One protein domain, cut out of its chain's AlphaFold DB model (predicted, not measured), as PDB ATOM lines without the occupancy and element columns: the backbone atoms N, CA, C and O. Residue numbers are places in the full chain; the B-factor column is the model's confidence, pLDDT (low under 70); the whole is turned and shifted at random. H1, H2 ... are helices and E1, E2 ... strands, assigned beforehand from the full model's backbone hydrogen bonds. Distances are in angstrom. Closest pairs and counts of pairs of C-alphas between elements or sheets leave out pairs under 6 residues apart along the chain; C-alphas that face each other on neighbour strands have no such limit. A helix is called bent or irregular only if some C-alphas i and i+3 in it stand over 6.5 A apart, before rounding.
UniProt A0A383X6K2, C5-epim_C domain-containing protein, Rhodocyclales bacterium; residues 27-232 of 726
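This is residues 27 to 232 of the 726 residues of the protein "C5-epim_C domain-containing protein" of Rhodocyclales bacterium (UniProt A0A383X6K2). A small, strongly twisted sheet of five short parallel strands makes the core, with H2 packed over one face at E2 and E1, while H5, H6 and H8, away from H2, graze the sheet. The long bent helix H1 runs along H5 at one end of the longest axis; H7 and a long unnamed stretch, residues 184 to 205, lie at the other end. The printed part has 206 residues, with nine named helices and five named strands in the order H1 E1 H2 E2 H3 H4 H5 E3 H6 E4 H7 H8 E5 H9; the sheet's order is E2 E1 E3 E4 E5. The class is mixed, and the whole is compact, with a radius of gyration of the C-alphas of 17.8 A and spans of 55 by 44 by 33 A.

The sheet runs E2, residues 89 to 93, E1, 65 to 67, E3, 134 to 137, E4, 167 to 171, and E5, 222 to 224. N 90 and O 65 are 3.1 A apart, N 66 and O 134 3.0 A, N 135 and O 167 2.8 A, and N 170 and O 222 2.9 A, within hydrogen-bond range. H2, residues 74 to 84, makes two layers with the sheet, a helix on one face, at a height over the sheet of 8.2 A, and runs along the strands, at 15 degrees to E2 on the local plane. H5, residues 120 to 131, H6, 151 to 163, and H8, 206 to 219, only graze the sheet. E1, H2, E2 and E3, H6, E4 are strand-helix-strand units, parallel neighbours with a helix between; E4, H7, residues 180 to 183, H8, E5 is a third, and each crossover is right-handed. H6 and H8 touch at a shallow tilt of 27 degrees, the closest C-alphas being those of Leu 158 and Trp 219, 5.9 A. H1, residues 27 to 58, was assigned by its hydrogen bonds as one helix but is bent, C-alphas 40 and 43 being 7.2 A apart; H1a is residues 27 to 40 and H1b 43 to 58, at a steep tilt of 51 degrees. H1b touches H5 at a shallow tilt of 30 degrees, the closest C-alphas being those of Ser 49 and Leu 130, 5.4 A. H1a touches H5 with residues 34 to 38, the closest C-alphas being those of Thr 38 and Asn 122, 6.4 A. H7 and H8 only just touch, with 3 pairs of C-alphas within 8 A, the closest those of His 181 and Leu 206, 6.5 A. Every O i to N i+4 pair is within hydrogen-bond range in H1a, H1b, H2 and H8, but 7 of 8 in H5, 5 of 9 in H6 and 0 of 1 in H9, residues 227 to 231, where 2 of 2 O i to N i+3 pairs are.

H1a begins at C-alpha 27, (-3.738, -26.578, 39.445), and spans 20.3 A; H1b spans 22.6 A. H2 spans 15.5 A, H5 15.7 A, H8 20.1 A, and H6, irregular with C-alphas 152 and 155 7.1 A apart, 20.0 A. E2 spans 13.7 A and E4 13.4 A; E1, E3 and E5 are shorter. H3, residues 108 to 111, and H4, 114 to 117, only just touch, only at the corner, with 3 pairs of C-alphas within 8 A, the closest those of Ile 111 and Ala 117, 4.4 A. H9 ends at C-alpha 231, (10.713, 6.502, 23.568).

The C-alphas farthest apart, those of Ser 59 and Thr 188, are 56.0 A apart. The printed part has no cut. The long links are E2 to H3, E3 to H6 and H7 to H8, the last with 22 residues. Mean pLDDT of the printed part is 89.2; residues 27, 98 to 101 and 187 are under 70.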
ATOM      1  N   ALA A  27      -3.235 -27.822  40.029       65.62
ATOM      2  CA  ALA A  27      -3.738 -26.578  39.445       65.62
ATOM      3  C   ALA A  27      -3.083 -26.267  38.088       65.62
ATOM      4  O   ALA A  27      -3.771 -26.060  37.090       65.62
ATOM      5  N   GLY A  28      -1.749 -26.337  38.015       71.94
ATOM      6  CA  GLY A  28      -1.014 -26.155  36.760       71.94
ATOM      7  C   GLY A  28      -1.343 -27.217  35.703       71.94
ATOM      8  O   GLY A  28      -1.348 -26.917  34.510       71.94
ATOM      9  N   ARG A  29      -1.665 -28.452  36.119       78.38
ATOM     10  CA  ARG A  29      -2.108 -29.519  35.207       78.38
ATOM     11  C   ARG A  29      -3.495 -29.228  34.628       78.38
ATOM     12  O   ARG A  29      -3.657 -29.345  33.420       78.38
ATOM     13  N   LEU A  30      -4.459 -28.824  35.458       79.31
ATOM     14  CA  LEU A  30      -5.815 -28.478  35.009       79.31
ATOM     15  C   LEU A  30      -5.806 -27.288  34.046       79.31
ATOM     16  O   LEU A  30      -6.375 -27.393  32.963       79.31
ATOM     17  N   ARG A  31      -5.078 -26.209  34.369       82.38
ATOM     18  CA  ARG A  31      -4.901 -25.062  33.459       82.38
ATOM     19  C   ARG A  31      -4.397 -25.500  32.080       82.38
ATOM     20  O   ARG A  31      -4.932 -25.071  31.062       82.38
ATOM     21  N   ARG A  32      -3.395 -26.388  32.039       81.88
ATOM     22  CA  ARG A  32      -2.852 -26.923  30.779       81.88
ATOM     23  C   ARG A  32      -3.853 -27.786  30.020       81.88
ATOM     24  O   ARG A  32      -3.874 -27.706  28.800       81.88
ATOM     25  N   ILE A  33      -4.663 -28.591  30.709       87.38
ATOM     26  CA  ILE A  33      -5.724 -29.380  30.063       87.38
ATOM     27  C   ILE A  33      -6.700 -28.447  29.347       87.38
ATOM     28  O   ILE A  33      -6.972 -28.659  28.169       87.38
ATOM     29  N   PHE A  34      -7.161 -27.386  30.016       88.19
ATOM     30  CA  PHE A  34      -8.057 -26.408  29.396       88.19
ATOM     31  C   PHE A  34      -7.406 -25.703  28.210       88.19
ATOM     32  O   PHE A  34      -7.996 -25.672  27.138       88.19
ATOM     33  N   PHE A  35      -6.167 -25.231  28.359       88.25
ATOM     34  CA  PHE A  35      -5.416 -24.623  27.260       88.25
ATOM     35  C   PHE A  35      -5.279 -25.566  26.048       88.25
ATOM     36  O   PHE A  35      -5.506 -25.157  24.910       88.25
ATOM     37  N   MET A  36      -4.964 -26.847  26.271       89.31
ATOM     38  CA  MET A  36      -4.872 -27.839  25.192       89.31
ATOM     39  C   MET A  36      -6.233 -28.119  24.548       89.31
ATOM     40  O   MET A  36      -6.313 -28.200  23.324       89.31
ATOM     41  N   ALA A  37      -7.305 -28.216  25.339       92.69
ATOM     42  CA  ALA A  37      -8.664 -28.360  24.818       92.69
ATOM     43  C   ALA A  37      -9.051 -27.161  23.936       92.69
ATOM     44  O   ALA A  37      -9.618 -27.340  22.861       92.69
ATOM     45  N   THR A  38      -8.664 -25.946  24.333       93.19
ATOM     46  CA  THR A  38      -8.827 -24.733  23.523       93.19
ATOM     47  C   THR A  38      -8.074 -24.828  22.206       93.19
ATOM     48  O   THR A  38      -8.658 -24.530  21.171       93.19
ATOM     49  N   MET A  39      -6.827 -25.308  22.201       92.88
ATOM     50  CA  MET A  39      -6.064 -25.529  20.963       92.88
ATOM     51  C   MET A  39      -6.697 -26.557  20.027       92.88
ATOM     52  O   MET A  39      -6.614 -26.387  18.814       92.88
ATOM     53  N   MET A  40      -7.368 -27.581  20.558       94.94
ATOM     54  CA  MET A  40      -8.065 -28.575  19.735       94.94
ATOM     55  C   MET A  40      -9.278 -27.987  19.007       94.94
ATOM     56  O   MET A  40      -9.501 -28.305  17.842       94.94
ATOM     57  N   VAL A  41     -10.050 -27.118  19.667       96.44
ATOM     58  CA  VAL A  41     -11.254 -26.511  19.069       96.44
ATOM     59  C   VAL A  41     -10.968 -25.210  18.321       96.44
ATOM     60  O   VAL A  41     -11.786 -24.778  17.510       96.44
ATOM     61  N   LEU A  42      -9.813 -24.582  18.557       95.88
ATOM     62  CA  LEU A  42      -9.456 -23.284  17.989       95.88
ATOM     63  C   LEU A  42      -9.613 -23.205  16.456       95.88
ATOM     64  O   LEU A  42     -10.183 -22.210  16.003       95.88
ATOM     65  N   PRO A  43      -9.195 -24.200  15.642       97.00
ATOM     66  CA  PRO A  43      -9.347 -24.119  14.188       97.00
ATOM     67  C   PRO A  43     -10.799 -23.891  13.744       97.00
ATOM     68  O   PRO A  43     -11.043 -23.090  12.843       97.00
ATOM     69  N   LEU A  44     -11.771 -24.514  14.425       97.12
ATOM     70  CA  LEU A  44     -13.198 -24.325  14.146       97.12
ATOM     71  C   LEU A  44     -13.628 -22.871  14.395       97.12
ATOM     72  O   LEU A  44     -14.286 -22.259  13.554       97.12
ATOM     73  N   PHE A  45     -13.211 -22.296  15.524       97.94
ATOM     74  CA  PHE A  45     -13.511 -20.904  15.870       97.94
ATOM     75  C   PHE A  45     -12.810 -19.908  14.942       97.94
ATOM     76  O   PHE A  45     -13.389 -18.874  14.610       97.94
ATOM     77  N   MET A  46     -11.595 -20.213  14.480       97.00
ATOM     78  CA  MET A  46     -10.884 -19.385  13.504       97.00
ATOM     79  C   MET A  46     -11.603 -19.362  12.152       97.00
ATOM     80  O   MET A  46     -11.755 -18.289  11.571       97.00
ATOM     81  N   VAL A  47     -12.091 -20.512  11.675       96.81
ATOM     82  CA  VAL A  47     -12.880 -20.595  10.434       96.81
ATOM     83  C   VAL A  47     -14.195 -19.825  10.579       96.81
ATOM     84  O   VAL A  47     -14.513 -18.995   9.729       96.81
ATOM     85  N   ALA A  48     -14.925 -20.023  11.680       97.38
ATOM     86  CA  ALA A  48     -16.164 -19.291  11.951       97.38
ATOM     87  C   ALA A  48     -15.934 -17.770  12.046       97.38
ATOM     88  O   ALA A  48     -16.696 -16.983  11.481       97.38
ATOM     89  N   SER A  49     -14.847 -17.351  12.703       96.75
ATOM     90  CA  SER A  49     -14.409 -15.955  12.763       96.75
ATOM     91  C   SER A  49     -14.160 -15.376  11.369       96.75
ATOM     92  O   SER A  49     -14.647 -14.286  11.065       96.75
ATOM     93  N   TRP A  50     -13.445 -16.106  10.509       94.69
ATOM     94  CA  TRP A  50     -13.173 -15.688   9.134       94.69
ATOM     95  C   TRP A  50     -14.444 -15.513   8.316       94.69
ATOM     96  O   TRP A  50     -14.624 -14.468   7.692       94.69
ATOM     97  N   LEU A  51     -15.338 -16.504   8.351       95.25
ATOM     98  CA  LEU A  51     -16.618 -16.446   7.644       95.25
ATOM     99  C   LEU A  51     -17.429 -15.228   8.088       95.25
ATOM    100  O   LEU A  51     -17.914 -14.474   7.246       95.25
ATOM    101  N   ARG A  52     -17.497 -14.967   9.399       95.19
ATOM    102  CA  ARG A  52     -18.166 -13.780   9.943       95.19
ATOM    103  C   ARG A  52     -17.542 -12.480   9.429       95.19
ATOM    104  O   ARG A  52     -18.279 -11.590   9.015       95.19
ATOM    105  N   VAL A  53     -16.211 -12.361   9.444       94.25
ATOM    106  CA  VAL A  53     -15.500 -11.165   8.950       94.25
ATOM    107  C   VAL A  53     -15.775 -10.939   7.462       94.25
ATOM    108  O   VAL A  53     -16.017  -9.804   7.057       94.25
ATOM    109  N   VAL A  54     -15.774 -12.001   6.653       93.50
ATOM    110  CA  VAL A  54     -16.081 -11.923   5.218       93.50
ATOM    111  C   VAL A  54     -17.517 -11.452   4.998       93.50
ATOM    112  O   VAL A  54     -17.721 -10.483   4.271       93.50
ATOM    113  N   VAL A  55     -18.497 -12.067   5.667       95.00
ATOM    114  CA  VAL A  55     -19.912 -11.670   5.567       95.00
ATOM    115  C   VAL A  55     -20.103 -10.210   5.976       95.00
ATOM    116  O   VAL A  55     -20.745  -9.457   5.249       95.00
ATOM    117  N   LEU A  56     -19.497  -9.785   7.090       94.12
ATOM    118  CA  LEU A  56     -19.588  -8.409   7.579       94.12
ATOM    119  C   LEU A  56     -18.991  -7.400   6.590       94.12
ATOM    120  O   LEU A  56     -19.536  -6.314   6.404       94.12
ATOM    121  N   LYS A  57     -17.878  -7.749   5.936       92.25
ATOM    122  CA  LYS A  57     -17.274  -6.900   4.904       92.25
ATOM    123  C   LYS A  57     -18.126  -6.823   3.642       92.25
ATOM    124  O   LYS A  57     -18.266  -5.735   3.092       92.25
ATOM    125  N   LEU A  58     -18.695  -7.944   3.199       92.94
ATOM    126  CA  LEU A  58     -19.562  -7.993   2.020       92.94
ATOM    127  C   LEU A  58     -20.871  -7.221   2.230       92.94
ATOM    128  O   LEU A  58     -21.372  -6.623   1.284       92.94
ATOM    129  N   SER A  59     -21.396  -7.181   3.457       93.38
ATOM    130  CA  SER A  59     -22.583  -6.386   3.793       93.38
ATOM    131  C   SER A  59     -22.293  -4.900   4.048       93.38
ATOM    132  O   SER A  59     -23.219  -4.146   4.339       93.38
ATOM    133  N   GLY A  60     -21.028  -4.465   3.975       89.94
ATOM    134  CA  GLY A  60     -20.632  -3.086   4.283       89.94
ATOM    135  C   GLY A  60     -20.759  -2.713   5.765       89.94
ATOM    136  O   GLY A  60     -20.773  -1.529   6.102       89.94
ATOM    137  N   GLY A  61     -20.861  -3.699   6.661       91.06
ATOM    138  CA  GLY A  61     -21.017  -3.471   8.093       91.06
ATOM    139  C   GLY A  61     -19.760  -2.895   8.755       91.06
ATOM    140  O   GLY A  61     -18.623  -3.173   8.359       91.06
ATOM    141  N   LYS A  62     -19.968  -2.100   9.811       94.62
ATOM    142  CA  LYS A  62     -18.880  -1.604  10.663       94.62
ATOM    143  C   LYS A  62     -18.309  -2.737  11.530       94.62
ATOM    144  O   LYS A  62     -19.072  -3.595  11.980       94.62
ATOM    145  N   PRO A  63     -16.989  -2.743  11.794       97.06
ATOM    146  CA  PRO A  63     -16.380  -3.711  12.699       97.06
ATOM    147  C   PRO A  63     -16.843  -3.499  14.145       97.06
ATOM    148  O   PRO A  63     -17.051  -2.362  14.571       97.06
ATOM    149  N   ARG A  64     -16.939  -4.590  14.909       98.12
ATOM    150  CA  ARG A  64     -17.200  -4.554  16.356       98.12
ATOM    151  C   ARG A  64     -15.900  -4.426  17.143       98.12
ATOM    152  O   ARG A  64     -14.931  -5.138  16.858       98.12
ATOM    153  N   LEU A  65     -15.889  -3.542  18.131       98.56
ATOM    154  CA  LEU A  65     -14.691  -3.128  18.859       98.56
ATOM    155  C   LEU A  65     -14.694  -3.695  20.277       98.56
ATOM    156  O   LEU A  65     -15.738  -3.736  20.927       98.56
ATOM    157  N   VAL A  66     -13.518  -4.086  20.767       98.38
ATOM    158  CA  VAL A  66     -13.316  -4.436  22.177       98.38
ATOM    159  C   VAL A  66     -12.104  -3.728  22.762       98.38
ATOM    160  O   VAL A  66     -11.094  -3.583  22.070       98.38
ATOM    161  N   TRP A  67     -12.202  -3.329  24.029       97.50
ATOM    162  CA  TRP A  67     -11.141  -2.680  24.802       97.50
ATOM    163  C   TRP A  67     -10.874  -3.446  26.100       97.50
ATOM    164  O   TRP A  67     -11.818  -3.820  26.798       97.50
ATOM    165  N   GLY A  68      -9.605  -3.694  26.424       93.94
ATOM    166  CA  GLY A  68      -9.201  -4.421  27.635       93.94
ATOM    167  C   GLY A  68      -7.909  -5.213  27.425       93.94
ATOM    168  O   GLY A  68      -7.149  -4.892  26.523       93.94
ATOM    169  N   PRO A  69      -7.619  -6.259  28.217       92.88
ATOM    170  CA  PRO A  69      -8.260  -6.621  29.482       92.88
ATOM    171  C   PRO A  69      -7.910  -5.694  30.655       92.88
ATOM    172  O   PRO A  69      -8.526  -5.807  31.716       92.88
ATOM    173  N   THR A  70      -6.885  -4.853  30.509       91.19
ATOM    174  CA  THR A  70      -6.366  -4.032  31.608       91.19
ATOM    175  C   THR A  70      -7.303  -2.855  31.879       91.19
ATOM    176  O   THR A  70      -7.644  -2.130  30.943       91.19
ATOM    177  N   PRO A  71      -7.729  -2.640  33.137       90.06
ATOM    178  CA  PRO A  71      -8.784  -1.687  33.482       90.06
ATOM    179  C   PRO A  71      -8.256  -0.247  33.601       90.06
ATOM    180  O   PRO A  71      -8.382   0.394  34.647       90.06
ATOM    181  N   ILE A  72      -7.635   0.269  32.539       89.31
ATOM    182  CA  ILE A  72      -7.243   1.682  32.461       89.31
ATOM    183  C   ILE A  72      -8.488   2.515  32.145       89.31
ATOM    184  O   ILE A  72      -9.244   2.180  31.240       89.31
ATOM    185  N   ILE A  73      -8.711   3.599  32.895       85.12
ATOM    186  CA  ILE A  73      -9.963   4.374  32.852       85.12
ATOM    187  C   ILE A  73     -10.334   4.883  31.452       85.12
ATOM    188  O   ILE A  73     -11.510   4.889  31.101       85.12
ATOM    189  N   ASN A  74      -9.339   5.228  30.631       89.75
ATOM    190  CA  ASN A  74      -9.556   5.814  29.310       89.75
ATOM    191  C   ASN A  74     -10.283   4.871  28.341       89.75
ATOM    192  O   ASN A  74     -10.879   5.356  27.385       89.75
ATOM    193  N   ILE A  75     -10.266   3.549  28.551       94.31
ATOM    194  CA  ILE A  75     -10.954   2.626  27.634       94.31
ATOM    195  C   ILE A  75     -12.475   2.804  27.655       94.31
ATOM    196  O   ILE A  75     -13.136   2.475  26.672       94.31
ATOM    197  N   VAL A  76     -13.024   3.335  28.754       93.56
ATOM    198  CA  VAL A  76     -14.449   3.677  28.866       93.56
ATOM    199  C   VAL A  76     -14.761   4.850  27.941       93.56
ATOM    200  O   VAL A  76     -15.613   4.721  27.065       93.56
ATOM    201  N   ASP A  77     -13.989   5.934  28.050       94.62
ATOM    202  CA  ASP A  77     -14.140   7.131  27.216       94.62
ATOM    203  C   ASP A  77     -13.928   6.819  25.723       94.62
ATOM    204  O   ASP A  77     -14.673   7.272  24.856       94.62
ATOM    205  N   GLN A  78     -12.945   5.972  25.407       96.81
ATOM    206  CA  GLN A  78     -12.702   5.487  24.046       96.81
ATOM    207  C   GLN A  78     -13.872   4.663  23.501       96.81
ATOM    208  O   GLN A  78     -14.253   4.805  22.334       96.81
ATOM    209  N   SER A  79     -14.439   3.786  24.332       97.56
ATOM    210  CA  SER A  79     -15.566   2.958  23.929       97.56
ATOM    211  C   SER A  79     -16.801   3.810  23.662       97.56
ATOM    212  O   SER A  79     -17.409   3.646  22.601       97.56
ATOM    213  N   GLU A  80     -17.105   4.752  24.557       96.94
ATOM    214  CA  GLU A  80     -18.229   5.681  24.442       96.94
ATOM    215  C   GLU A  80     -18.099   6.592  23.215       96.94
ATOM    216  O   GLU A  80     -19.041   6.694  22.424       96.94
ATOM    217  N   LEU A  81     -16.917   7.177  22.983       97.50
ATOM    218  CA  LEU A  81     -16.633   7.964  21.781       97.50
ATOM    219  C   LEU A  81     -17.002   7.169  20.522       97.50
ATOM    220  O   LEU A  81     -17.715   7.671  19.652       97.50
ATOM    221  N   MET A  82     -16.584   5.903  20.435       98.12
ATOM    222  CA  MET A  82     -16.888   5.064  19.273       98.12
ATOM    223  C   MET A  82     -18.369   4.672  19.171       98.12
ATOM    224  O   MET A  82     -18.885   4.570  18.053       98.12
ATOM    225  N   GLN A  83     -19.075   4.506  20.294       97.81
ATOM    226  CA  GLN A  83     -20.531   4.312  20.298       97.81
ATOM    227  C   GLN A  83     -21.253   5.536  19.722       97.81
ATOM    228  O   GLN A  83     -22.121   5.369  18.863       97.81
ATOM    229  N   ARG A  84     -20.834   6.763  20.078       97.19
ATOM    230  CA  ARG A  84     -21.368   8.013  19.494       97.19
ATOM    231  C   ARG A  84     -21.120   8.109  17.983       97.19
ATOM    232  O   ARG A  84     -21.935   8.671  17.260       97.19
ATOM    233  N   GLN A  85     -20.051   7.484  17.480       97.44
ATOM    234  CA  GLN A  85     -19.772   7.349  16.038       97.44
ATOM    235  C   GLN A  85     -20.504   6.162  15.371       97.44
ATOM    236  O   GLN A  85     -20.258   5.830  14.202       97.44
ATOM    237  N   GLY A  86     -21.404   5.491  16.095       96.56
ATOM    238  CA  GLY A  86     -22.240   4.396  15.610       96.56
ATOM    239  C   GLY A  86     -21.494   3.077  15.404       96.56
ATOM    240  O   GLY A  86     -21.817   2.355  14.461       96.56
ATOM    241  N   TYR A  87     -20.462   2.793  16.203       97.75
ATOM    242  CA  TYR A  87     -19.815   1.478  16.273       97.75
ATOM    243  C   TYR A  87     -20.370   0.672  17.451       97.75
ATOM    244  O   TYR A  87     -20.635   1.219  18.518       97.75
ATOM    245  N   GLU A  88     -20.477  -0.649  17.294       97.62
ATOM    246  CA  GLU A  88     -20.679  -1.547  18.437       97.62
ATOM    247  C   GLU A  88     -19.328  -1.694  19.153       97.62
ATOM    248  O   GLU A  88     -18.381  -2.255  18.595       97.62
ATOM    249  N   SER A  89     -19.221  -1.128  20.352       98.19
ATOM    250  CA  SER A  89     -17.971  -0.963  21.097       98.19
ATOM    251  C   SER A  89     -18.181  -1.409  22.538       98.19
ATOM    252  O   SER A  89     -19.213  -1.082  23.124       98.19
ATOM    253  N   THR A  90     -17.244  -2.186  23.082       97.94
ATOM    254  CA  THR A  90     -17.421  -2.860  24.376       97.94
ATOM    255  C   THR A  90     -16.120  -2.928  25.171       97.94
ATOM    256  O   THR A  90     -15.064  -3.249  24.629       97.94
ATOM    257  N   THR A  91     -16.198  -2.724  26.478       97.56
ATOM    258  CA  THR A  91     -15.091  -2.894  27.426       97.56
ATOM    259  C   THR A  91     -15.172  -4.247  28.143       97.56
ATOM    260  O   THR A  91     -16.230  -4.665  28.614       97.56
ATOM    261  N   VAL A  92     -14.055  -4.978  28.210       96.25
ATOM    262  CA  VAL A  92     -13.969  -6.294  28.871       96.25
ATOM    263  C   VAL A  92     -12.740  -6.324  29.765       96.25
ATOM    264  O   VAL A  92     -11.623  -6.235  29.264       96.25
ATOM    265  N   VAL A  93     -12.926  -6.502  31.075       93.88
ATOM    266  CA  VAL A  93     -11.828  -6.481  32.054       93.88
ATOM    267  C   VAL A  93     -11.863  -7.686  32.990       93.88
ATOM    268  O   VAL A  93     -12.920  -8.231  33.300       93.88
ATOM    269  N   TYR A  94     -10.685  -8.110  33.456       88.94
ATOM    270  CA  TYR A  94     -10.553  -9.201  34.437       88.94
ATOM    271  C   TYR A  94     -10.435  -8.709  35.878       88.94
ATOM    272  O   TYR A  94     -10.673  -9.470  36.811       88.94
ATOM    273  N   ALA A  95     -10.061  -7.451  36.071       83.50
ATOM    274  CA  ALA A  95      -9.934  -6.825  37.374       83.50
ATOM    275  C   ALA A  95     -10.471  -5.398  37.297       83.50
ATOM    276  O   ALA A  95     -10.519  -4.814  36.218       83.50
ATOM    277  N   VAL A  96     -10.832  -4.835  38.445       80.00
ATOM    278  CA  VAL A  96     -11.297  -3.452  38.571       80.00
ATOM    279  C   VAL A  96     -10.453  -2.764  39.641       80.00
ATOM    280  O   VAL A  96     -10.229  -3.324  40.717       80.00
ATOM    281  N   TYR A  97      -9.943  -1.571  39.337       71.56
ATOM    282  CA  TYR A  97      -9.251  -0.728  40.314       71.56
ATOM    283  C   TYR A  97     -10.256   0.135  41.087       71.56
ATOM    284  O   TYR A  97     -11.376   0.348  40.640       71.56
ATOM    285  N   HIS A  98      -9.846   0.716  42.218       59.69
ATOM    286  CA  HIS A  98     -10.697   1.618  43.013       59.69
ATOM    287  C   HIS A  98     -11.173   2.886  42.261       59.69
ATOM    288  O   HIS A  98     -12.018   3.618  42.765       59.69
ATOM    289  N   ILE A  99     -10.629   3.146  41.068       60.44
ATOM    290  CA  ILE A  99     -10.762   4.401  40.322       60.44
ATOM    291  C   ILE A  99     -12.056   4.455  39.484       60.44
ATOM    292  O   ILE A  99     -12.714   5.493  39.469       60.44
ATOM    293  N   THR A 100     -12.441   3.363  38.807       66.00
ATOM    294  CA  THR A 100     -13.667   3.272  37.988       66.00
ATOM    295  C   THR A 100     -14.221   1.849  37.992       66.00
ATOM    296  O   THR A 100     -13.452   0.896  38.036       66.00
ATOM    297  N   ASN A 101     -15.545   1.705  37.915       65.25
ATOM    298  CA  ASN A 101     -16.268   0.433  37.797       65.25
ATOM    299  C   ASN A 101     -17.220   0.398  36.585       65.25
ATOM    300  O   ASN A 101     -18.091  -0.466  36.510       65.25
ATOM    301  N   ARG A 102     -17.081   1.344  35.649       80.06
ATOM    302  CA  ARG A 102     -17.990   1.524  34.507       80.06
ATOM    303  C   ARG A 102     -17.557   0.690  33.292       80.06
ATOM    304  O   ARG A 102     -17.339   1.240  32.220       80.06
ATOM    305  N   PHE A 103     -17.380  -0.618  33.474       90.00
ATOM    306  CA  PHE A 103     -17.035  -1.545  32.386       90.00
ATOM    307  C   PHE A 103     -18.253  -2.389  31.985       90.00
ATOM    308  O   PHE A 103     -19.005  -2.822  32.855       90.00
ATOM    309  N   ASP A 104     -18.426  -2.666  30.688       92.88
ATOM    310  CA  ASP A 104     -19.556  -3.453  30.167       92.88
ATOM    311  C   ASP A 104     -19.498  -4.907  30.655       92.88
ATOM    312  O   ASP A 104     -20.511  -5.490  31.041       92.88
ATOM    313  N   TYR A 105     -18.295  -5.490  30.659       93.50
ATOM    314  CA  TYR A 105     -18.027  -6.817  31.205       93.50
ATOM    315  C   TYR A 105     -16.921  -6.760  32.265       93.50
ATOM    316  O   TYR A 105     -15.731  -6.817  31.944       93.50
ATOM    317  N   ASP A 106     -17.325  -6.719  33.536       92.81
ATOM    318  CA  ASP A 106     -16.449  -6.959  34.688       92.81
ATOM    319  C   ASP A 106     -16.424  -8.457  35.042       92.81
ATOM    320  O   ASP A 106     -17.379  -9.012  35.595       92.81
ATOM    321  N   LEU A 107     -15.315  -9.130  34.721       92.25
ATOM    322  CA  LEU A 107     -15.120 -10.555  35.006       92.25
ATOM    323  C   LEU A 107     -14.509 -10.813  36.394       92.25
ATOM    324  O   LEU A 107     -14.382 -11.979  36.790       92.25
ATOM    325  N   MET A 108     -14.156  -9.769  37.154       89.12
ATOM    326  CA  MET A 108     -13.538  -9.883  38.477       89.12
ATOM    327  C   MET A 108     -14.361 -10.749  39.448       89.12
ATOM    328  O   MET A 108     -13.762 -11.599  40.117       89.12
ATOM    329  N   PRO A 109     -15.706 -10.631  39.529       89.06
ATOM    330  CA  PRO A 109     -16.508 -11.481  40.411       89.06
ATOM    331  C   PRO A 109     -16.384 -12.975  40.088       89.06
ATOM    332  O   PRO A 109     -16.374 -13.799  41.002       89.06
ATOM    333  N   LEU A 110     -16.240 -13.330  38.807       87.81
ATOM    334  CA  LEU A 110     -16.142 -14.718  38.350       87.81
ATOM    335  C   LEU A 110     -14.764 -15.313  38.647       87.81
ATOM    336  O   LEU A 110     -14.666 -16.434  39.152       87.81
ATOM    337  N   ILE A 111     -13.691 -14.562  38.382       86.81
ATOM    338  CA  ILE A 111     -12.324 -15.064  38.577       86.81
ATOM    339  C   ILE A 111     -11.884 -15.120  40.044       86.81
ATOM    340  O   ILE A 111     -10.862 -15.735  40.342       86.81
ATOM    341  N   ARG A 112     -12.663 -14.555  40.979       85.69
ATOM    342  CA  ARG A 112     -12.479 -14.812  42.421       85.69
ATOM    343  C   ARG A 112     -12.605 -16.302  42.752       85.69
ATOM    344  O   ARG A 112     -11.985 -16.766  43.705       85.69
ATOM    345  N   ASN A 113     -13.366 -17.061  41.961       85.50
ATOM    346  CA  ASN A 113     -13.375 -18.513  42.045       85.50
ATOM    347  C   ASN A 113     -12.220 -19.094  41.216       85.50
ATOM    348  O   ASN A 113     -12.231 -19.069  39.985       85.50
ATOM    349  N   GLN A 114     -11.247 -19.692  41.904       79.69
ATOM    350  CA  GLN A 114     -10.035 -20.228  41.286       79.69
ATOM    351  C   GLN A 114     -10.307 -21.305  40.220       79.69
ATOM    352  O   GLN A 114      -9.573 -21.382  39.235       79.69
ATOM    353  N   ALA A 115     -11.354 -22.119  40.393       81.12
ATOM    354  CA  ALA A 115     -11.723 -23.140  39.416       81.12
ATOM    355  C   ALA A 115     -12.233 -22.508  38.116       81.12
ATOM    356  O   ALA A 115     -11.915 -23.007  37.041       81.12
ATOM    357  N   ILE A 116     -12.969 -21.395  38.212       86.56
ATOM    358  CA  ILE A 116     -13.450 -20.618  37.060       86.56
ATOM    359  C   ILE A 116     -12.292 -19.872  36.401       86.56
ATOM    360  O   ILE A 116     -12.139 -19.926  35.182       86.56
ATOM    361  N   ALA A 117     -11.426 -19.243  37.201       85.19
ATOM    362  CA  ALA A 117     -10.289 -18.473  36.708       85.19
ATOM    363  C   ALA A 117      -9.402 -19.274  35.739       85.19
ATOM    364  O   ALA A 117      -8.920 -18.724  34.757       85.19
ATOM    365  N   TRP A 118      -9.207 -20.579  35.952       83.62
ATOM    366  CA  TRP A 118      -8.325 -21.386  35.094       83.62
ATOM    367  C   TRP A 118      -8.844 -21.645  33.677       83.62
ATOM    368  O   TRP A 118      -8.028 -21.905  32.790       83.62
ATOM    369  N   TRP A 119     -10.157 -21.606  33.446       87.75
ATOM    370  CA  TRP A 119     -10.734 -21.880  32.125       87.75
ATOM    371  C   TRP A 119     -11.459 -20.680  31.519       87.75
ATOM    372  O   TRP A 119     -11.549 -20.610  30.294       87.75
ATOM    373  N   LEU A 120     -11.910 -19.714  32.327       93.25
ATOM    374  CA  LEU A 120     -12.646 -18.548  31.840       93.25
ATOM    375  C   LEU A 120     -11.889 -17.787  30.738       93.25
ATOM    376  O   LEU A 120     -12.518 -17.537  29.712       93.25
ATOM    377  N   PRO A 121     -10.569 -17.507  30.833       94.06
ATOM    378  CA  PRO A 121      -9.871 -16.805  29.757       94.06
ATOM    379  C   PRO A 121      -9.858 -17.541  28.423       94.06
ATOM    380  O   PRO A 121      -9.909 -16.921  27.365       94.06
ATOM    381  N   ASN A 122      -9.861 -18.874  28.456       93.88
ATOM    382  CA  ASN A 122      -9.974 -19.679  27.248       93.88
ATOM    383  C   ASN A 122     -11.356 -19.525  26.596       93.88
ATOM    384  O   ASN A 122     -11.461 -19.406  25.377       93.88
ATOM    385  N   VAL A 123     -12.419 -19.499  27.404       95.31
ATOM    386  CA  VAL A 123     -13.790 -19.325  26.907       95.31
ATOM    387  C   VAL A 123     -14.034 -17.900  26.432       95.31
ATOM    388  O   VAL A 123     -14.586 -17.721  25.350       95.31
ATOM    389  N   VAL A 124     -13.562 -16.894  27.172       96.75
ATOM    390  CA  VAL A 124     -13.618 -15.484  26.765       96.75
ATOM    391  C   VAL A 124     -12.868 -15.281  25.453       96.75
ATOM    392  O   VAL A 124     -13.385 -14.610  24.565       96.75
ATOM    393  N   PHE A 125     -11.702 -15.904  25.271       97.06
ATOM    394  CA  PHE A 125     -10.975 -15.822  24.008       97.06
ATOM    395  C   PHE A 125     -11.770 -16.409  22.835       97.06
ATOM    396  O   PHE A 125     -11.989 -15.714  21.842       97.06
ATOM    397  N   LEU A 126     -12.267 -17.645  22.955       97.44
ATOM    398  CA  LEU A 126     -13.065 -18.284  21.900       97.44
ATOM    399  C   LEU A 126     -14.347 -17.495  21.588       97.44
ATOM    400  O   LEU A 126     -14.683 -17.292  20.422       97.44
ATOM    401  N   TRP A 127     -15.030 -16.990  22.615       97.38
ATOM    402  CA  TRP A 127     -16.176 -16.092  22.463       97.38
ATOM    403  C   TRP A 127     -15.796 -14.796  21.735       97.38
ATOM    404  O   TRP A 127     -16.496 -14.374  20.811       97.38
ATOM    405  N   SER A 128     -14.659 -14.192  22.085       97.69
ATOM    406  CA  SER A 128     -14.202 -12.935  21.489       97.69
ATOM    407  C   SER A 128     -13.920 -13.065  19.988       97.69
ATOM    408  O   SER A 128     -14.226 -12.142  19.230       97.69
ATOM    409  N   LEU A 129     -13.449 -14.236  19.527       97.75
ATOM    410  CA  LEU A 129     -13.279 -14.539  18.099       97.75
ATOM    411  C   LEU A 129     -14.607 -14.459  17.334       97.75
ATOM    412  O   LEU A 129     -14.633 -14.065  16.167       97.75
ATOM    413  N   LEU A 130     -15.722 -14.795  17.979       97.12
ATOM    414  CA  LEU A 130     -17.045 -14.761  17.362       97.12
ATOM    415  C   LEU A 130     -17.763 -13.426  17.570       97.12
ATOM    416  O   LEU A 130     -18.605 -13.077  16.744       97.12
ATOM    417  N   LYS A 131     -17.416 -12.649  18.603       96.94
ATOM    418  CA  LYS A 131     -18.109 -11.398  18.956       96.94
ATOM    419  C   LYS A 131     -17.450 -10.132  18.412       96.94
ATOM    420  O   LYS A 131     -18.186  -9.251  17.981       96.94
ATOM    421  N   PHE A 132     -16.120 -10.049  18.358       98.06
ATOM    422  CA  PHE A 132     -15.399  -8.810  18.020       98.06
ATOM    423  C   PHE A 132     -14.569  -8.931  16.743       98.06
ATOM    424  O   PHE A 132     -14.368 -10.032  16.226       98.06
ATOM    425  N   ASP A 133     -14.128  -7.793  16.206       97.69
ATOM    426  CA  ASP A 133     -13.371  -7.696  14.952       97.69
ATOM    427  C   ASP A 133     -12.066  -6.906  15.112       97.69
ATOM    428  O   ASP A 133     -11.057  -7.270  14.500       97.69
ATOM    429  N   ILE A 134     -12.075  -5.867  15.955       98.25
ATOM    430  CA  ILE A 134     -10.915  -5.026  16.270       98.25
ATOM    431  C   ILE A 134     -10.705  -5.012  17.785       98.25
ATOM    432  O   ILE A 134     -11.619  -4.692  18.546       98.25
ATOM    433  N   PHE A 135      -9.496  -5.369  18.205       98.31
ATOM    434  CA  PHE A 135      -9.094  -5.519  19.597       98.31
ATOM    435  C   PHE A 135      -8.152  -4.388  20.000       98.31
ATOM    436  O   PHE A 135      -7.144  -4.176  19.331       98.31
ATOM    437  N   HIS A 136      -8.459  -3.706  21.098       98.19
ATOM    438  CA  HIS A 136      -7.642  -2.642  21.670       98.19
ATOM    439  C   HIS A 136      -7.023  -3.126  22.968       98.19
ATOM    440  O   HIS A 136      -7.724  -3.291  23.969       98.19
ATOM    441  N   TYR A 137      -5.720  -3.379  22.916       96.69
ATOM    442  CA  TYR A 137      -4.935  -3.928  24.013       96.69
ATOM    443  C   TYR A 137      -3.879  -2.939  24.495       96.69
ATOM    444  O   TYR A 137      -3.509  -2.000  23.791       96.69
ATOM    445  N   PHE A 138      -3.364  -3.203  25.688       94.69
ATOM    446  CA  PHE A 138      -2.133  -2.602  26.182       94.69
ATOM    447  C   PHE A 138      -0.967  -3.596  26.046       94.69
ATOM    448  O   PHE A 138      -1.156  -4.740  25.606       94.69
ATOM    449  N   PHE A 139       0.255  -3.184  26.393       92.31
ATOM    450  CA  PHE A 139       1.460  -4.007  26.209       92.31
ATOM    451  C   PHE A 139       1.627  -5.127  27.263       92.31
ATOM    452  O   PHE A 139       2.648  -5.818  27.295       92.31
ATOM    453  N   ASP A 140       0.638  -5.369  28.119       87.56
ATOM    454  CA  ASP A 140       0.678  -6.365  29.199       87.56
ATOM    455  C   ASP A 140       0.027  -7.718  28.848       87.56
ATOM    456  O   ASP A 140       0.402  -8.743  29.430       87.56
ATOM    457  N   GLY A 141      -0.858  -7.762  27.854       84.94
ATOM    458  CA  GLY A 141      -1.430  -8.986  27.294       84.94
ATOM    459  C   GLY A 141      -2.845  -8.782  26.753       84.94
ATOM    460  O   GLY A 141      -3.423  -7.709  26.875       84.94
ATOM    461  N   GLY A 142      -3.409  -9.826  26.141       92.25
ATOM    462  CA  GLY A 142      -4.784  -9.818  25.639       92.25
ATOM    463  C   GLY A 142      -5.765 -10.589  26.528       92.25
ATOM    464  O   GLY A 142      -5.423 -11.075  27.616       92.25
ATOM    465  N   LEU A 143      -7.002 -10.719  26.045       95.31
ATOM    466  CA  LEU A 143      -8.109 -11.378  26.742       95.31
ATOM    467  C   LEU A 143      -7.831 -12.853  27.061       95.31
ATOM    468  O   LEU A 143      -8.322 -13.343  28.077       95.31
ATOM    469  N   TRP A 144      -7.061 -13.558  26.230       94.31
ATOM    470  CA  TRP A 144      -6.742 -14.971  26.431       94.31
ATOM    471  C   TRP A 144      -5.686 -15.168  27.507       94.31
ATOM    472  O   TRP A 144      -5.821 -16.052  28.352       94.31
ATOM    473  N   SER A 145      -4.665 -14.306  27.525       86.75
ATOM    474  CA  SER A 145      -3.698 -14.286  28.625       86.75
ATOM    475  C   SER A 145      -4.364 -13.951  29.966       86.75
ATOM    476  O   SER A 145      -3.881 -14.391  31.014       86.75
ATOM    477  N   GLY A 146      -5.480 -13.207  29.924       81.94
ATOM    478  CA  GLY A 146      -6.338 -12.898  31.064       81.94
ATOM    479  C   GLY A 146      -5.567 -12.245  32.202       81.94
ATOM    480  O   GLY A 146      -5.631 -12.733  33.321       81.94
ATOM    481  N   MET A 147      -4.750 -11.227  31.915       80.62
ATOM    482  CA  MET A 147      -3.855 -10.603  32.906       80.62
ATOM    483  C   MET A 147      -2.931 -11.625  33.606       80.62
ATOM    484  O   MET A 147      -2.831 -11.670  34.830       80.62
ATOM    485  N   LYS A 148      -2.240 -12.457  32.813       80.25
ATOM    486  CA  LYS A 148      -1.315 -13.528  33.252       80.25
ATOM    487  C   LYS A 148      -1.966 -14.764  33.900       80.25
ATOM    488  O   LYS A 148      -1.237 -15.638  34.370       80.25
ATOM    489  N   ILE A 149      -3.295 -14.904  33.895       80.81
ATOM    490  CA  ILE A 149      -3.973 -16.127  34.367       80.81
ATOM    491  C   ILE A 149      -3.602 -17.344  33.494       80.81
ATOM    492  O   ILE A 149      -3.343 -18.433  34.023       80.81
ATOM    493  N   VAL A 150      -3.513 -17.153  32.172       82.69
ATOM    494  CA  VAL A 150      -3.055 -18.161  31.197       82.69
ATOM    495  C   VAL A 150      -1.780 -17.647  30.515       82.69
ATOM    496  O   VAL A 150      -1.818 -17.167  29.382       82.69
ATOM    497  N   PRO A 151      -0.619 -17.693  31.192       80.12
ATOM    498  CA  PRO A 151       0.613 -17.100  30.672       80.12
ATOM    499  C   PRO A 151       1.074 -17.747  29.356       80.12
ATOM    500  O   PRO A 151       1.688 -17.077  28.529       80.12
ATOM    501  N   GLU A 152       0.730 -19.020  29.125       80.94
ATOM    502  CA  GLU A 152       1.012 -19.731  27.874       80.94
ATOM    503  C   GLU A 152       0.374 -19.063  26.640       80.94
ATOM    504  O   GLU A 152       0.909 -19.176  25.539       80.94
ATOM    505  N   ALA A 153      -0.742 -18.346  26.813       86.62
ATOM    506  CA  ALA A 153      -1.489 -17.725  25.724       86.62
ATOM    507  C   ALA A 153      -0.871 -16.415  25.210       86.62
ATOM    508  O   ALA A 153      -1.079 -16.071  24.046       86.62
ATOM    509  N   LYS A 154      -0.087 -15.697  26.033       85.38
ATOM    510  CA  LYS A 154       0.390 -14.331  25.726       85.38
ATOM    511  C   LYS A 154       1.034 -14.223  24.340       85.38
ATOM    512  O   LYS A 154       0.717 -13.306  23.588       85.38
ATOM    513  N   TRP A 155       1.917 -15.166  24.006       86.75
ATOM    514  CA  TRP A 155       2.702 -15.162  22.762       86.75
ATOM    515  C   TRP A 155       1.983 -15.791  21.560       86.75
ATOM    516  O   TRP A 155       2.512 -15.772  20.451       86.75
ATOM    517  N   LEU A 156       0.802 -16.376  21.778       91.06
ATOM    518  CA  LEU A 156      -0.001 -17.036  20.747       91.06
ATOM    519  C   LEU A 156      -1.228 -16.210  20.355       91.06
ATOM    520  O   LEU A 156      -1.683 -16.293  19.216       91.06
ATOM    521  N   GLU A 157      -1.742 -15.400  21.278       94.56
ATOM    522  CA  GLU A 157      -2.975 -14.637  21.110       94.56
ATOM    523  C   GLU A 157      -2.943 -13.686  19.908       94.56
ATOM    524  O   GLU A 157      -3.806 -13.796  19.039       94.56
ATOM    525  N   LEU A 158      -1.941 -12.803  19.794       95.06
ATOM    526  CA  LEU A 158      -1.876 -11.848  18.679       95.06
ATOM    527  C   LEU A 158      -1.714 -12.554  17.314       95.06
ATOM    528  O   LEU A 158      -2.477 -12.229  16.397       95.06
ATOM    529  N   PRO A 159      -0.814 -13.556  17.158       93.94
ATOM    530  CA  PRO A 159      -0.750 -14.365  15.943       93.94
ATOM    531  C   PRO A 159      -2.083 -15.003  15.562       93.94
ATOM    532  O   PRO A 159      -2.506 -14.909  14.409       93.94
ATOM    533  N   ILE A 160      -2.767 -15.633  16.520       95.31
ATOM    534  CA  ILE A 160      -4.033 -16.325  16.266       95.31
ATOM    535  C   ILE A 160      -5.133 -15.332  15.901       95.31
ATOM    536  O   ILE A 160      -5.861 -15.582  14.945       95.31
ATOM    537  N   LEU A 161      -5.234 -14.190  16.588       96.44
ATOM    538  CA  LEU A 161      -6.186 -13.132  16.244       96.44
ATOM    539  C   LEU A 161      -5.981 -12.660  14.797       96.44
ATOM    540  O   LEU A 161      -6.936 -12.617  14.016       96.44
ATOM    541  N   ARG A 162      -4.734 -12.384  14.397       95.38
ATOM    542  CA  ARG A 162      -4.406 -11.987  13.017       95.38
ATOM    543  C   ARG A 162      -4.754 -13.076  12.010       95.38
ATOM    544  O   ARG A 162      -5.394 -12.778  10.997       95.38
ATOM    545  N   LEU A 163      -4.396 -14.326  12.307       94.69
ATOM    546  CA  LEU A 163      -4.724 -15.495  11.488       94.69
ATOM    547  C   LEU A 163      -6.223 -15.809  11.459       94.69
ATOM    548  O   LEU A 163      -6.653 -16.456  10.518       94.69
ATOM    549  N   ALA A 164      -7.015 -15.346  12.427       95.50
ATOM    550  CA  ALA A 164      -8.474 -15.478  12.476       95.50
ATOM    551  C   ALA A 164      -9.212 -14.311  11.789       95.50
ATOM    552  O   ALA A 164     -10.434 -14.190  11.907       95.50
ATOM    553  N   GLY A 165      -8.483 -13.428  11.100       95.06
ATOM    554  CA  GLY A 165      -9.053 -12.304  10.360       95.06
ATOM    555  C   GLY A 165      -9.279 -11.037  11.191       95.06
ATOM    556  O   GLY A 165      -9.832 -10.075  10.653       95.06
ATOM    557  N   LYS A 166      -8.844 -10.999  12.458       96.69
ATOM    558  CA  LYS A 166      -9.042  -9.864  13.379       96.69
ATOM    559  C   LYS A 166      -8.011  -8.757  13.178       96.69
ATOM    560  O   LYS A 166      -6.999  -8.947  12.493       96.69
ATOM    561  N   ARG A 167      -8.286  -7.580  13.741       97.06
ATOM    562  CA  ARG A 167      -7.327  -6.472  13.850       97.06
ATOM    563  C   ARG A 167      -6.999  -6.178  15.294       97.06
ATOM    564  O   ARG A 167      -7.810  -6.442  16.176       97.06
ATOM    565  N   ILE A 168      -5.811  -5.637  15.510       97.44
ATOM    566  CA  ILE A 168      -5.289  -5.369  16.842       97.44
ATOM    567  C   ILE A 168      -4.657  -3.984  16.845       97.44
ATOM    568  O   ILE A 168      -3.804  -3.695  16.008       97.44
ATOM    569  N   VAL A 169      -5.057  -3.154  17.793       97.44
ATOM    570  CA  VAL A 169      -4.414  -1.888  18.130       97.44
ATOM    571  C   VAL A 169      -3.800  -2.065  19.511       97.44
ATOM    572  O   VAL A 169      -4.483  -2.516  20.433       97.44
ATOM    573  N   ALA A 170      -2.521  -1.740  19.657       96.75
ATOM    574  CA  ALA A 170      -1.876  -1.681  20.961       96.75
ATOM    575  C   ALA A 170      -1.612  -0.237  21.359       96.75
ATOM    576  O   ALA A 170      -1.110   0.541  20.553       96.75
ATOM    577  N   MET A 171      -1.948   0.113  22.593       96.19
ATOM    578  CA  MET A 171      -1.756   1.447  23.155       96.19
ATOM    579  C   MET A 171      -0.861   1.338  24.385       96.19
ATOM    580  O   MET A 171      -0.992   0.388  25.145       96.19
ATOM    581  N   ALA A 172       0.057   2.279  24.579       94.69
ATOM    582  CA  ALA A 172       0.864   2.360  25.792       94.69
ATOM    583  C   ALA A 172       0.180   3.264  26.823       94.69
ATOM    584  O   ALA A 172      -0.227   4.374  26.481       94.69
ATOM    585  N   TYR A 173       0.104   2.829  28.083       91.31
ATOM    586  CA  TYR A 173      -0.401   3.660  29.191       91.31
ATOM    587  C   TYR A 173       0.700   4.111  30.159       91.31
ATOM    588  O   TYR A 173       0.466   4.953  31.027       91.31
ATOM    589  N   GLY A 174       1.909   3.566  30.020       89.94
ATOM    590  CA  GLY A 174       3.120   4.067  30.654       89.94
ATOM    591  C   GLY A 174       3.915   2.939  31.275       89.94
ATOM    592  O   GLY A 174       4.987   2.588  30.787       89.94
ATOM    593  N   SER A 175       3.420   2.365  32.367       88.56
ATOM    594  CA  SER A 175       4.174   1.344  33.097       88.56
ATOM    595  C   SER A 175       4.299   0.014  32.342       88.56
ATOM    596  O   SER A 175       5.212  -0.763  32.621       88.56
ATOM    597  N   ASP A 176       3.448  -0.216  31.342       91.44
ATOM    598  CA  ASP A 176       3.498  -1.355  30.424       91.44
ATOM    599  C   ASP A 176       4.615  -1.279  29.378       91.44
ATOM    600  O   ASP A 176       4.848  -2.259  28.674       91.44
ATOM    601  N   VAL A 177       5.317  -0.148  29.270       90.38
ATOM    602  CA  VAL A 177       6.415   0.027  28.303       90.38
ATOM    603  C   VAL A 177       7.681   0.614  28.923       90.38
ATOM    604  O   VAL A 177       8.767   0.430  28.380       90.38
ATOM    605  N   ARG A 178       7.583   1.286  30.076       89.19
ATOM    606  CA  ARG A 178       8.716   1.981  30.701       89.19
ATOM    607  C   ARG A 178       9.832   1.039  31.146       89.19
ATOM    608  O   ARG A 178       9.631   0.105  31.927       89.19
ATOM    609  N   VAL A 179      11.038   1.384  30.704       86.56
ATOM    610  CA  VAL A 179      12.298   0.704  31.012       86.56
ATOM    611  C   VAL A 179      13.186   1.637  31.820       86.56
ATOM    612  O   VAL A 179      13.426   2.772  31.414       86.56
ATOM    613  N   GLN A 180      13.728   1.148  32.933       86.19
ATOM    614  CA  GLN A 180      14.579   1.936  33.819       86.19
ATOM    615  C   GLN A 180      15.846   2.407  33.100       86.19
ATOM    616  O   GLN A 180      16.209   3.571  33.222       86.19
ATOM    617  N   HIS A 181      16.485   1.523  32.327       78.88
ATOM    618  CA  HIS A 181      17.678   1.861  31.550       78.88
ATOM    619  C   HIS A 181      17.430   3.056  30.619       78.88
ATOM    620  O   HIS A 181      18.160   4.031  30.707       78.88
ATOM    621  N   LEU A 182      16.364   3.019  29.803       77.69
ATOM    622  CA  LEU A 182      16.028   4.121  28.891       77.69
ATOM    623  C   LEU A 182      15.628   5.398  29.649       77.69
ATOM    624  O   LEU A 182      16.027   6.486  29.253       77.69
ATOM    625  N   ASN A 183      14.875   5.290  30.751       82.56
ATOM    626  CA  ASN A 183      14.460   6.459  31.538       82.56
ATOM    627  C   ASN A 183      15.648   7.159  32.218       82.56
ATOM    628  O   ASN A 183      15.666   8.381  32.298       82.56
ATOM    629  N   ARG A 184      16.650   6.390  32.666       80.00
ATOM    630  CA  ARG A 184      17.905   6.903  33.238       80.00
ATOM    631  C   ARG A 184      18.845   7.520  32.202       80.00
ATOM    632  O   ARG A 184      19.833   8.125  32.597       80.00
ATOM    633  N   MET A 185      18.558   7.363  30.906       74.88
ATOM    634  CA  MET A 185      19.297   8.073  29.858       74.88
ATOM    635  C   MET A 185      18.893   9.538  29.707       74.88
ATOM    636  O   MET A 185      19.504  10.270  28.937       74.88
ATOM    637  N   TRP A 186      17.867   9.968  30.435       73.75
ATOM    638  CA  TRP A 186      17.435  11.352  30.459       73.75
ATOM    639  C   TRP A 186      18.010  12.106  31.656       73.75
ATOM    640  O   TRP A 186      18.372  11.506  32.667       73.75
ATOM    641  N   GLU A 187      18.023  13.436  31.551       69.19
ATOM    642  CA  GLU A 187      18.466  14.336  32.618       69.19
ATOM    643  C   GLU A 187      17.738  14.092  33.948       69.19
ATOM    644  O   GLU A 187      16.535  13.806  33.989       69.19
ATOM    645  N   THR A 188      18.483  14.266  35.037       74.69
ATOM    646  CA  THR A 188      18.021  14.104  36.417       74.69
ATOM    647  C   THR A 188      17.309  15.374  36.920       74.69
ATOM    648  O   THR A 188      17.588  16.469  36.417       74.69
ATOM    649  N   PRO A 189      16.391  15.283  37.901       81.44
ATOM    650  CA  PRO A 189      15.811  14.051  38.433       81.44
ATOM    651  C   PRO A 189      14.815  13.411  37.448       81.44
ATOM    652  O   PRO A 189      14.025  14.092  36.792       81.44
ATOM    653  N   ASN A 190      14.823  12.079  37.359       85.88
ATOM    654  CA  ASN A 190      13.843  11.297  36.601       85.88
ATOM    655  C   ASN A 190      13.086  10.290  37.484       85.88
ATOM    656  O   ASN A 190      13.493   9.941  38.590       85.88
ATOM    657  N   SER A 191      11.976   9.763  36.962       85.31
ATOM    658  CA  SER A 191      11.025   8.947  37.737       85.31
ATOM    659  C   SER A 191      11.572   7.610  38.247       85.31
ATOM    660  O   SER A 191      10.910   6.935  39.034       85.31
ATOM    661  N   CYS A 192      12.766   7.210  37.807       88.06
ATOM    662  CA  CYS A 192      13.418   5.976  38.223       88.06
ATOM    663  C   CYS A 192      14.507   6.168  39.290       88.06
ATOM    664  O   CYS A 192      15.055   5.157  39.737       88.06
ATOM    665  N   GLU A 193      14.855   7.400  39.665       83.94
ATOM    666  CA  GLU A 193      15.884   7.679  40.680       83.94
ATOM    667  C   GLU A 193      15.377   7.390  42.090       83.94
ATOM    668  O   GLU A 193      15.980   6.599  42.808       83.94
ATOM    669  N   GLU A 194      14.215   7.939  42.441       85.50
ATOM    670  CA  GLU A 194      13.587   7.772  43.757       85.50
ATOM    671  C   GLU A 194      12.605   6.587  43.810       85.50
ATOM    672  O   GLU A 194      11.773   6.488  44.709       85.50
ATOM    673  N   CYS A 195      12.643   5.684  42.824       87.56
ATOM    674  CA  CYS A 195      11.738   4.538  42.792       87.56
ATOM    675  C   CYS A 195      12.095   3.549  43.919       87.56
ATOM    676  O   CYS A 195      13.168   2.942  43.858       87.56
ATOM    677  N   PRO A 196      11.205   3.311  44.903       86.56
ATOM    678  CA  PRO A 196      11.522   2.439  46.034       86.56
ATOM    679  C   PRO A 196      11.502   0.953  45.657       86.56
ATOM    680  O   PRO A 196      12.077   0.125  46.360       86.56
ATOM    681  N   GLU A 197      10.817   0.598  44.565       87.31
ATOM    682  CA  GLU A 197      10.535  -0.792  44.196       87.31
ATOM    683  C   GLU A 197      10.716  -1.040  42.681       87.31
ATOM    684  O   GLU A 197       9.730  -1.252  41.958       87.31
ATOM    685  N   PRO A 198      11.961  -1.018  42.157       85.62
ATOM    686  CA  PRO A 198      12.239  -1.367  40.763       85.62
ATOM    687  C   PRO A 198      11.668  -2.744  40.383       85.62
ATOM    688  O   PRO A 198      11.773  -3.707  41.139       85.62
ATOM    689  N   GLY A 199      11.029  -2.827  39.212       82.56
ATOM    690  CA  GLY A 199      10.377  -4.039  38.697       82.56
ATOM    691  C   GLY A 199       8.973  -4.315  39.251       82.56
ATOM    692  O   GLY A 199       8.284  -5.198  38.744       82.56
ATOM    693  N   ARG A 200       8.506  -3.562  40.261       84.00
ATOM    694  CA  ARG A 200       7.160  -3.750  40.832       84.00
ATOM    695  C   ARG A 200       6.062  -3.071  40.018       84.00
ATOM    696  O   ARG A 200       4.997  -3.652  39.827       84.00
ATOM    697  N   HIS A 201       6.299  -1.828  39.597       83.62
ATOM    698  CA  HIS A 201       5.276  -0.987  38.965       83.62
ATOM    699  C   HIS A 201       5.369  -0.971  37.441       83.62
ATOM    700  O   HIS A 201       4.343  -1.042  36.773       83.62
ATOM    701  N   CYS A 202       6.585  -0.873  36.901       87.75
ATOM    702  CA  CYS A 202       6.864  -0.844  35.465       87.75
ATOM    703  C   CYS A 202       7.620  -2.105  35.039       87.75
ATOM    704  O   CYS A 202       8.148  -2.817  35.892       87.75
ATOM    705  N   ILE A 203       7.737  -2.345  33.726       85.94
ATOM    706  CA  ILE A 203       8.562  -3.449  33.203       85.94
ATOM    707  C   ILE A 203      10.009  -3.352  33.708       85.94
ATOM    708  O   ILE A 203      10.572  -4.376  34.077       85.94
ATOM    709  N   CYS A 204      10.571  -2.137  33.771       85.38
ATOM    710  CA  CYS A 204      11.916  -1.791  34.260       85.38
ATOM    711  C   CYS A 204      13.085  -2.415  33.478       85.38
ATOM    712  O   CYS A 204      13.976  -1.676  33.059       85.38
ATOM    713  N   ASP A 205      13.070  -3.720  33.242       78.88
ATOM    714  CA  ASP A 205      14.128  -4.469  32.578       78.88
ATOM    715  C   ASP A 205      14.069  -4.308  31.054       78.88
ATOM    716  O   ASP A 205      13.038  -4.527  30.410       78.88
ATOM    717  N   LEU A 206      15.211  -3.968  30.450       73.62
ATOM    718  CA  LEU A 206      15.304  -3.681  29.016       73.62
ATOM    719  C   LEU A 206      15.041  -4.915  28.145       73.62
ATOM    720  O   LEU A 206      14.297  -4.832  27.172       73.62
ATOM    721  N   ALA A 207      15.622  -6.063  28.493       70.69
ATOM    722  CA  ALA A 207      15.512  -7.282  27.693       70.69
ATOM    723  C   ALA A 207      14.060  -7.796  27.529       70.69
ATOM    724  O   ALA A 207      13.631  -8.008  26.389       70.69
ATOM    725  N   PRO A 208      13.259  -7.982  28.604       72.31
ATOM    726  CA  PRO A 208      11.862  -8.386  28.451       72.31
ATOM    727  C   PRO A 208      11.016  -7.300  27.777       72.31
ATOM    728  O   PRO A 208      10.130  -7.648  26.994       72.31
ATOM    729  N   ALA A 209      11.306  -6.013  28.004       79.38
ATOM    730  CA  ALA A 209      10.630  -4.918  27.309       79.38
ATOM    731  C   ALA A 209      10.867  -4.975  25.795       79.38
ATOM    732  O   ALA A 209       9.910  -4.954  25.029       79.38
ATOM    733  N   GLN A 210      12.116  -5.140  25.350       74.44
ATOM    734  CA  GLN A 210      12.460  -5.257  23.930       74.44
ATOM    735  C   GLN A 210      11.768  -6.450  23.266       74.44
ATOM    736  O   GLN A 210      11.212  -6.309  22.175       74.44
ATOM    737  N   LEU A 211      11.751  -7.613  23.928       76.25
ATOM    738  CA  LEU A 211      11.047  -8.795  23.423       76.25
ATOM    739  C   LEU A 211       9.541  -8.532  23.284       76.25
ATOM    740  O   LEU A 211       8.930  -8.923  22.287       76.25
ATOM    741  N   ASN A 212       8.951  -7.867  24.275       83.94
ATOM    742  CA  ASN A 212       7.535  -7.538  24.298       83.94
ATOM    743  C   ASN A 212       7.185  -6.513  23.209       83.94
ATOM    744  O   ASN A 212       6.371  -6.809  22.341       83.94
ATOM    745  N   THR A 213       7.859  -5.362  23.175       82.00
ATOM    746  CA  THR A 213       7.658  -4.321  22.157       82.00
ATOM    747  C   THR A 213       7.835  -4.875  20.747       82.00
ATOM    748  O   THR A 213       7.032  -4.575  19.866       82.00
ATOM    749  N   LYS A 214       8.826  -5.749  20.527       79.56
ATOM    750  CA  LYS A 214       9.008  -6.440  19.247       79.56
ATOM    751  C   LYS A 214       7.799  -7.296  18.874       79.56
ATOM    752  O   LYS A 214       7.294  -7.159  17.764       79.56
ATOM    753  N   TYR A 215       7.337  -8.149  19.787       85.69
ATOM    754  CA  TYR A 215       6.180  -9.012  19.548       85.69
ATOM    755  C   TYR A 215       4.935  -8.209  19.177       85.69
ATOM    756  O   TYR A 215       4.249  -8.550  18.216       85.69
ATOM    757  N   TYR A 216       4.672  -7.114  19.888       91.19
ATOM    758  CA  TYR A 216       3.569  -6.225  19.549       91.19
ATOM    759  C   TYR A 216       3.780  -5.587  18.174       91.19
ATOM    760  O   TYR A 216       2.928  -5.764  17.309       91.19
ATOM    761  N   ARG A 217       4.935  -4.957  17.922       84.69
ATOM    762  CA  ARG A 217       5.275  -4.311  16.639       84.69
ATOM    763  C   ARG A 217       5.050  -5.208  15.418       84.69
ATOM    764  O   ARG A 217       4.673  -4.715  14.364       84.69
ATOM    765  N   GLU A 218       5.292  -6.508  15.542       83.94
ATOM    766  CA  GLU A 218       5.151  -7.441  14.421       83.94
ATOM    767  C   GLU A 218       3.706  -7.901  14.201       83.94
ATOM    768  O   GLU A 218       3.316  -8.160  13.066       83.94
ATOM    769  N   TRP A 219       2.908  -8.041  15.263       91.25
ATOM    770  CA  TRP A 219       1.587  -8.670  15.170       91.25
ATOM    771  C   TRP A 219       0.416  -7.689  15.217       91.25
ATOM    772  O   TRP A 219      -0.669  -8.011  14.717       91.25
ATOM    773  N   VAL A 220       0.598  -6.492  15.769       94.06
ATOM    774  CA  VAL A 220      -0.465  -5.482  15.785       94.06
ATOM    775  C   VAL A 220      -0.632  -4.824  14.418       94.06
ATOM    776  O   VAL A 220       0.228  -4.901  13.543       94.06
ATOM    777  N   ASN A 221      -1.810  -4.260  14.179       94.62
ATOM    778  CA  ASN A 221      -2.083  -3.446  12.999       94.62
ATOM    779  C   ASN A 221      -1.642  -2.004  13.202       94.62
ATOM    780  O   ASN A 221      -1.238  -1.376  12.235       94.62
ATOM    781  N   GLU A 222      -1.730  -1.516  14.437       94.62
ATOM    782  CA  GLU A 222      -1.277  -0.187  14.823       94.62
ATOM    783  C   GLU A 222      -0.750  -0.221  16.261       94.62
ATOM    784  O   GLU A 222      -1.312  -0.906  17.123       94.62
ATOM    785  N   SER A 223       0.335   0.507  16.504       95.00
ATOM    786  CA  SER A 223       0.973   0.631  17.811       95.00
ATOM    787  C   SER A 223       1.010   2.103  18.182       95.00
ATOM    788  O   SER A 223       1.617   2.893  17.473       95.00
ATOM    789  N   ILE A 224       0.408   2.483  19.301       95.56
ATOM    790  CA  ILE A 224       0.216   3.875  19.705       95.56
ATOM    791  C   ILE A 224       0.937   4.105  21.029       95.56
ATOM    792  O   ILE A 224       0.644   3.457  22.031       95.56
ATOM    793  N   ALA A 225       1.858   5.061  21.051       92.50
ATOM    794  CA  ALA A 225       2.469   5.549  22.278       92.50
ATOM    795  C   ALA A 225       2.633   7.064  22.164       92.50
ATOM    796  O   ALA A 225       3.170   7.566  21.180       92.50
ATOM    797  N   MET A 226       2.121   7.785  23.159       91.56
ATOM    798  CA  MET A 226       2.125   9.248  23.177       91.56
ATOM    799  C   MET A 226       3.268   9.775  24.024       91.56
ATOM    800  O   MET A 226       3.643   9.147  25.017       91.56
ATOM    801  N   GLY A 227       3.762  10.952  23.658       89.94
ATOM    802  CA  GLY A 227       4.772  11.656  24.426       89.94
ATOM    803  C   GLY A 227       5.989  10.810  24.745       89.94
ATOM    804  O   GLY A 227       6.522  10.110  23.885       89.94
ATOM    805  N   ASP A 228       6.397  10.835  26.008       88.06
ATOM    806  CA  ASP A 228       7.602  10.145  26.449       88.06
ATOM    807  C   ASP A 228       7.496   8.610  26.358       88.06
ATOM    808  O   ASP A 228       8.516   7.932  26.227       88.06
ATOM    809  N   MET A 229       6.282   8.042  26.353       90.38
ATOM    810  CA  MET A 229       6.064   6.600  26.180       90.38
ATOM    811  C   MET A 229       6.549   6.123  24.809       90.38
ATOM    812  O   MET A 229       6.972   4.975  24.652       90.38
ATOM    813  N   ALA A 230       6.547   7.014  23.819       87.00
ATOM    814  CA  ALA A 230       7.023   6.712  22.483       87.00
ATOM    815  C   ALA A 230       8.535   6.464  22.411       87.00
ATOM    816  O   ALA A 230       9.017   5.918  21.417       87.00
ATOM    817  N   ASN A 231       9.290   6.828  23.451       80.94
ATOM    818  CA  ASN A 231      10.713   6.502  23.568       80.94
ATOM    819  C   ASN A 231      10.951   5.028  23.925       80.94
ATOM    820  O   ASN A 231      12.063   4.533  23.782       80.94
ATOM    821  N   TYR A 232       9.914   4.322  24.386       83.44
ATOM    822  CA  TYR A 232       9.980   2.905  24.755       83.44
ATOM    823  C   TYR A 232       9.338   1.991  23.701       83.44
ATOM    824  O   TYR A 232       9.612   0.788  23.656       83.44
TER     825      TYR A 232